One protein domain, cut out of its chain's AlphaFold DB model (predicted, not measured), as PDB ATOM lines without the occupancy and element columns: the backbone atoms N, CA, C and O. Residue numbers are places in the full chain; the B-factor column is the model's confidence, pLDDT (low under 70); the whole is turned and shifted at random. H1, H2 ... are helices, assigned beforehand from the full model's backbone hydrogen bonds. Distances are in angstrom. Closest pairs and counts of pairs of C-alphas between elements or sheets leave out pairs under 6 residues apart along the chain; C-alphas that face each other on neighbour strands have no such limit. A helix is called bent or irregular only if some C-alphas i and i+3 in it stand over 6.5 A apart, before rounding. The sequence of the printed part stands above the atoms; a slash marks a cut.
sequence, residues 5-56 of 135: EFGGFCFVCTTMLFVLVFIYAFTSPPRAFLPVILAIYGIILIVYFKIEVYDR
ATOM      1  N   GLU A   5     167.531 147.054 211.222       49.59
ATOM      2  CA  GLU A   5     166.298 147.124 212.029       49.59
ATOM      3  C   GLU A   5     166.245 146.101 213.178       49.59
ATOM      4  O   GLU A   5     165.543 146.314 214.167       49.59
ATOM      5  N   PHE A   6     167.039 145.026 213.113       47.31
ATOM      6  CA  PHE A   6     167.041 143.987 214.153       47.31
ATOM      7  C   PHE A   6     167.728 144.438 215.453       47.31
ATOM      8  O   PHE A   6     167.333 144.017 216.542       47.31
ATOM      9  N   GLY A   7     168.711 145.343 215.366       50.31
ATOM     10  CA  GLY A   7     169.396 145.888 216.543       50.31
ATOM     11  C   GLY A   7     168.523 146.850 217.359       50.31
ATOM     12  O   GLY A   7     168.529 146.806 218.590       50.31
ATOM     13  N   GLY A   8     167.716 147.675 216.682       53.38
ATOM     14  CA  GLY A   8     166.875 148.689 217.328       53.38
ATOM     15  C   GLY A   8     165.717 148.093 218.132       53.38
ATOM     16  O   GLY A   8     165.455 148.519 219.256       53.38
ATOM     17  N   PHE A   9     165.066 147.051 217.607       54.81
ATOM     18  CA  PHE A   9     163.929 146.416 218.282       54.81
ATOM     19  C   PHE A   9     164.336 145.691 219.573       54.81
ATOM     20  O   PHE A   9     163.604 145.708 220.566       54.81
ATOM     21  N   CYS A  10     165.537 145.108 219.590       60.12
ATOM     22  CA  CYS A  10     166.080 144.448 220.773       60.12
ATOM     23  C   CYS A  10     166.431 145.466 221.875       60.12
ATOM     24  O   CYS A  10     166.158 145.235 223.055       60.12
ATOM     25  N   PHE A  11     166.949 146.637 221.496       63.94
ATOM     26  CA  PHE A  11     167.280 147.708 222.436       63.94
ATOM     27  C   PHE A  11     166.035 148.364 223.057       63.94
ATOM     28  O   PHE A  11     165.976 148.590 224.265       63.94
ATOM     29  N   VAL A  12     164.988 148.615 222.267       77.31
ATOM     30  CA  VAL A  12     163.739 149.207 222.785       77.31
ATOM     31  C   VAL A  12     163.000 148.232 223.710       77.31
ATOM     32  O   VAL A  12     162.471 148.629 224.746       77.31
ATOM     33  N   CYS A  13     163.016 146.936 223.392       73.25
ATOM     34  CA  CYS A  13     162.386 145.913 224.226       73.25
ATOM     35  C   CYS A  13     163.128 145.714 225.561       73.25
ATOM     36  O   CYS A  13     162.511 145.667 226.626       73.25
ATOM     37  N   THR A  14     164.463 145.668 225.528       76.31
ATOM     38  CA  THR A  14     165.282 145.532 226.744       76.31
ATOM     39  C   THR A  14     165.193 146.761 227.645       76.31
ATOM     40  O   THR A  14     165.067 146.615 228.861       76.31
ATOM     41  N   THR A  15     165.169 147.966 227.072       78.00
ATOM     42  CA  THR A  15     164.986 149.209 227.841       78.00
ATOM     43  C   THR A  15     163.587 149.310 228.454       78.00
ATOM     44  O   THR A  15     163.473 149.649 229.632       78.00
ATOM     45  N   MET A  16     162.527 148.924 227.733       81.88
ATOM     46  CA  MET A  16     161.162 148.853 228.281       81.88
ATOM     47  C   MET A  16     161.042 147.861 229.443       81.88
ATOM     48  O   MET A  16     160.437 148.191 230.464       81.88
ATOM     49  N   LEU A  17     161.641 146.671 229.329       83.38
ATOM     50  CA  LEU A  17     161.639 145.685 230.414       83.38
ATOM     51  C   LEU A  17     162.394 146.194 231.648       83.38
ATOM     52  O   LEU A  17     161.914 146.019 232.768       83.38
ATOM     53  N   PHE A  18     163.519 146.885 231.457       80.00
ATOM     54  CA  PHE A  18     164.254 147.518 232.554       80.00
ATOM     55  C   PHE A  18     163.420 148.577 233.277       80.00
ATOM     56  O   PHE A  18     163.364 148.581 234.506       80.00
ATOM     57  N   VAL A  19     162.731 149.440 232.526       83.62
ATOM     58  CA  VAL A  19     161.862 150.482 233.091       83.62
ATOM     59  C   VAL A  19     160.690 149.865 233.856       83.62
ATOM     60  O   VAL A  19     160.375 150.318 234.953       83.62
ATOM     61  N   LEU A  20     160.080 148.791 233.346       80.81
ATOM     62  CA  LEU A  20     158.976 148.106 234.027       80.81
ATOM     63  C   LEU A  20     159.420 147.407 235.317       80.81
ATOM     64  O   LEU A  20     158.734 147.518 236.333       80.81
ATOM     65  N   VAL A  21     160.579 146.743 235.311       79.12
ATOM     66  CA  VAL A  21     161.163 146.136 236.520       79.12
ATOM     67  C   VAL A  21     161.513 147.212 237.551       79.12
ATOM     68  O   VAL A  21     161.282 147.021 238.745       79.12
ATOM     69  N   PHE A  22     161.998 148.370 237.099       74.06
ATOM     70  CA  PHE A  22     162.313 149.511 237.955       74.06
ATOM     71  C   PHE A  22     161.057 150.129 238.590       74.06
ATOM     72  O   PHE A  22     161.034 150.364 239.796       74.06
ATOM     73  N   ILE A  23     159.989 150.328 237.807       74.25
ATOM     74  CA  ILE A  23     158.695 150.833 238.296       74.25
ATOM     75  C   ILE A  23     158.071 149.844 239.290       74.25
ATOM     76  O   ILE A  23     157.618 150.257 240.357       74.25
ATOM     77  N   TYR A  24     158.108 148.541 238.988       72.88
ATOM     78  CA  TYR A  24     157.571 147.492 239.862       72.88
ATOM     79  C   TYR A  24     158.322 147.406 241.201       72.88
ATOM     80  O   TYR A  24     157.708 147.248 242.258       72.88
ATOM     81  N   ALA A  25     159.646 147.588 241.181       66.75
ATOM     82  CA  ALA A  25     160.473 147.650 242.387       66.75
ATOM     83  C   ALA A  25     160.215 148.910 243.240       66.75
ATOM     84  O   ALA A  25     160.440 148.888 244.452       66.75
ATOM     85  N   PHE A  26     159.718 149.991 242.631       64.75
ATOM     86  CA  PHE A  26     159.400 151.257 243.302       64.75
ATOM     87  C   PHE A  26     158.032 151.268 243.997       64.75
ATOM     88  O   PHE A  26     157.822 152.045 244.928       64.75
ATOM     89  N   THR A  27     157.097 150.410 243.585       69.75
ATOM     90  CA  THR A  27     155.713 150.419 244.091       69.75
ATOM     91  C   THR A  27     155.498 149.779 245.472       69.75
ATOM     92  O   THR A  27     154.373 149.792 245.964       69.75
ATOM     93  N   SER A  28     156.534 149.268 246.152       62.97
ATOM     94  CA  SER A  28     156.401 148.676 247.501       62.97
ATOM     95  C   SER A  28     157.334 149.312 248.557       62.97
ATOM     96  O   SER A  28     158.554 149.264 248.377       62.97
ATOM     97  N   PRO A  29     156.828 149.849 249.692       73.69
ATOM     98  CA  PRO A  29     157.670 150.374 250.782       73.69
ATOM     99  C   PRO A  29     158.113 149.269 251.773       73.69
ATOM    100  O   PRO A  29     157.416 148.260 251.882       73.69
ATOM    101  N   PRO A  30     159.215 149.409 252.559       60.94
ATOM    102  CA  PRO A  30     160.297 150.407 252.571       60.94
ATOM    103  C   PRO A  30     161.664 149.828 252.118       60.94
ATOM    104  O   PRO A  30     162.720 150.363 252.448       60.94
ATOM    105  N   ARG A  31     161.681 148.719 251.365       62.56
ATOM    106  CA  ARG A  31     162.923 148.084 250.858       62.56
ATOM    107  C   ARG A  31     163.386 148.631 249.493       62.56
ATOM    108  O   ARG A  31     164.349 148.124 248.927       62.56
ATOM    109  N   ALA A  32     162.721 149.674 248.993       60.53
ATOM    110  CA  ALA A  32     162.868 150.228 247.645       60.53
ATOM    111  C   ALA A  32     164.230 150.886 247.351       60.53
ATOM    112  O   ALA A  32     164.615 151.000 246.194       60.53
ATOM    113  N   PHE A  33     165.001 151.289 248.365       69.69
ATOM    114  CA  PHE A  33     166.280 151.973 248.131       69.69
ATOM    115  C   PHE A  33     167.419 151.020 247.763       69.69
ATOM    116  O   PHE A  33     168.305 151.390 246.999       69.69
ATOM    117  N   LEU A  34     167.387 149.778 248.252       76.19
ATOM    118  CA  LEU A  34     168.459 148.814 248.013       76.19
ATOM    119  C   LEU A  34     168.630 148.440 246.524       76.19
ATOM    120  O   LEU A  34     169.757 148.524 246.036       76.19
ATOM    121  N   PRO A  35     167.573 148.079 245.763       79.00
ATOM    122  CA  PRO A  35     167.738 147.739 244.349       79.00
ATOM    123  C   PRO A  35     168.126 148.954 243.499       79.00
ATOM    124  O   PRO A  35     168.881 148.812 242.543       79.00
ATOM    125  N   VAL A  36     167.668 150.153 243.868       78.50
ATOM    126  CA  VAL A  36     167.989 151.398 243.157       78.50
ATOM    127  C   VAL A  36     169.456 151.766 243.347       78.50
ATOM    128  O   VAL A  36     170.143 152.072 242.375       78.50
ATOM    129  N   ILE A  37     169.965 151.672 244.578       84.81
ATOM    130  CA  ILE A  37     171.378 151.920 244.883       84.81
ATOM    131  C   ILE A  37     172.268 150.898 244.167       84.81
ATOM    132  O   ILE A  37     173.265 151.289 243.567       84.81
ATOM    133  N   LEU A  38     171.896 149.611 244.157       86.00
ATOM    134  CA  LEU A  38     172.653 148.573 243.447       86.00
ATOM    135  C   LEU A  38     172.630 148.765 241.924       86.00
ATOM    136  O   LEU A  38     173.658 148.570 241.278       86.00
ATOM    137  N   ALA A  39     171.499 149.187 241.354       87.31
ATOM    138  CA  ALA A  39     171.392 149.479 239.927       87.31
ATOM    139  C   ALA A  39     172.267 150.676 239.527       87.31
ATOM    140  O   ALA A  39     173.037 150.583 238.572       87.31
ATOM    141  N   ILE A  40     172.207 151.773 240.290       89.75
ATOM    142  CA  ILE A  40     173.048 152.956 240.062       89.75
ATOM    143  C   ILE A  40     174.528 152.592 240.214       89.75
ATOM    144  O   ILE A  40     175.334 152.935 239.353       89.75
ATOM    145  N   TYR A  41     174.889 151.847 241.261       89.50
ATOM    146  CA  TYR A  41     176.262 151.399 241.487       89.50
ATOM    147  C   TYR A  41     176.774 150.497 240.353       89.50
ATOM    148  O   TYR A  41     177.902 150.667 239.897       89.50
ATOM    149  N   GLY A  42     175.933 149.597 239.834       91.38
ATOM    150  CA  GLY A  42     176.259 148.763 238.678       91.38
ATOM    151  C   GLY A  42     176.520 149.579 237.410       91.38
ATOM    152  O   GLY A  42     177.508 149.335 236.722       91.38
ATOM    153  N   ILE A  43     175.689 150.589 237.130       91.19
ATOM    154  CA  ILE A  43     175.896 151.497 235.989       91.19
ATOM    155  C   ILE A  43     177.212 152.269 236.151       91.19
ATOM    156  O   ILE A  43     177.993 152.342 235.203       91.19
ATOM    157  N   ILE A  44     177.494 152.786 237.352       92.31
ATOM    158  CA  ILE A  44     178.749 153.489 237.654       92.31
ATOM    159  C   ILE A  44     179.951 152.568 237.415       92.31
ATOM    160  O   ILE A  44     180.878 152.969 236.717       92.31
ATOM    161  N   LEU A  45     179.928 151.328 237.918       90.69
ATOM    162  CA  LEU A  45     181.020 150.375 237.697       90.69
ATOM    163  C   LEU A  45     181.232 150.060 236.215       90.69
ATOM    164  O   LEU A  45     182.377 150.015 235.781       90.69
ATOM    165  N   ILE A  46     180.165 149.884 235.429       89.88
ATOM    166  CA  ILE A  46     180.271 149.631 233.982       89.88
ATOM    167  C   ILE A  46     180.932 150.815 233.267       89.88
ATOM    168  O   ILE A  46     181.804 150.606 232.421       89.88
ATOM    169  N   VAL A  47     180.544 152.046 233.614       88.75
ATOM    170  CA  VAL A  47     181.131 153.264 233.036       88.75
ATOM    171  C   VAL A  47     182.603 153.393 233.430       88.75
ATOM    172  O   VAL A  47     183.440 153.581 232.551       88.75
ATOM    173  N   TYR A  48     182.941 153.210 234.710       86.25
ATOM    174  CA  TYR A  48     184.330 153.240 235.186       86.25
ATOM    175  C   TYR A  48     185.204 152.187 234.497       86.25
ATOM    176  O   TYR A  48     186.270 152.520 233.984       86.25
ATOM    177  N   PHE A  49     184.735 150.937 234.409       82.81
ATOM    178  CA  PHE A  49     185.490 149.861 233.761       82.81
ATOM    179  C   PHE A  49     185.696 150.116 232.269       82.81
ATOM    180  O   PHE A  49     186.735 149.765 231.716       82.81
ATOM    181  N   LYS A  50     184.709 150.715 231.595       75.62
ATOM    182  CA  LYS A  50     184.855 151.097 230.191       75.62
ATOM    183  C   LYS A  50     185.894 152.199 230.032       75.62
ATOM    184  O   LYS A  50     186.736 152.049 229.158       75.62
ATOM    185  N   ILE A  51     185.891 153.231 230.875       76.75
ATOM    186  CA  ILE A  51     186.886 154.315 230.814       76.75
ATOM    187  C   ILE A  51     188.308 153.756 230.967       76.75
ATOM    188  O   ILE A  51     189.161 154.038 230.137       76.75
ATOM    189  N   GLU A  52     188.542 152.872 231.937       68.06
ATOM    190  CA  GLU A  52     189.872 152.293 232.182       68.06
ATOM    191  C   GLU A  52     190.337 151.327 231.073       68.06
ATOM    192  O   GLU A  52     191.532 151.146 230.842       68.06
ATOM    193  N   VAL A  53     189.394 150.718 230.347       65.56
ATOM    194  CA  VAL A  53     189.691 149.905 229.156       65.56
ATOM    195  C   VAL A  53     189.912 150.774 227.912       65.56
ATOM    196  O   VAL A  53     190.705 150.382 227.059       65.56
ATOM    197  N   TYR A  54     189.260 151.936 227.807       59.09
ATOM    198  CA  TYR A  54     189.479 152.901 226.721       59.09
ATOM    199  C   TYR A  54     190.802 153.665 226.874       59.09
ATOM    200  O   TYR A  54     191.438 153.946 225.865       59.09
ATOM    201  N   ASP A  55     191.253 153.925 228.106       49.22
ATOM    202  CA  ASP A  55     192.543 154.583 228.388       49.22
ATOM    203  C   ASP A  55     193.758 153.654 228.239       49.22
ATOM    204  O   ASP A  55     194.906 154.084 228.378       49.22
ATOM    205  N   ARG A  56     193.550 152.369 227.917       46.62
ATOM    206  CA  ARG A  56     194.641 151.545 227.391       46.62
ATOM    207  C   ARG A  56     194.908 151.942 225.949       46.62
ATOM    208  O   ARG A  56     194.537 151.233 225.012       46.62
TER     209      ARG A  56
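What this domain is: This is residues 5 to 56 of the 135 residues of an uncharacterized protein of Thorarchaeota archaeon (strain OWC) (UniProt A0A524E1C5). Two long helices, H1 and H2, make a flat, open V: H1 runs in to the point of the V, a short loop of residues 27 to 32 turns the chain round, and H2 runs back out. The two arms spread away from each other and nothing fills the space between them; residues 5 to 21 and 40 to 56 stand free. The printed part has 52 residues with two named helices, H1 then H2, and no named strand; its class is all helix. It is only just loose, close to extended, with a radius of gyration of the C-alphas of 14.7 A and spans of 44 by 31 by 5 A.

How they stand to each other: H1, residues 5 to 26, and H2, residues 33 to 54, are close but not clearly touching, with 2 pairs of C-alphas within 8 A. Their closest C-alphas, those of Ala 25 and Pro 35, are 7.5 A apart, while the centres of the helices are 18.0 A apart. They run opposite ways at a steep tilt of 37 degrees, only just past shallow. In H2 every O i to N i+4 pair is within hydrogen-bond range; in H1 16 of 18 are.

Where its parts are: H1 begins at C-alpha 5, at (166.298, 147.124, 212.029), and ends 32.3 A away at C-alpha 26, at (159.400, 151.257, 243.302). H2 measures 31.6 A from C-alpha 33 to C-alpha 54, the latter at (189.479, 152.901, 226.721). Neither helix is bent.

The domain as a whole: The two C-alphas farthest apart, those of Pro 29 and Arg 56, are 43.8 A apart. The printed part has no cut, and the link from H1 to H2 is short. The mean pLDDT of the printed part is 73.3; residues 5 to 11, 25 to 28, 30 to 33 and 52 to 56 are under 70.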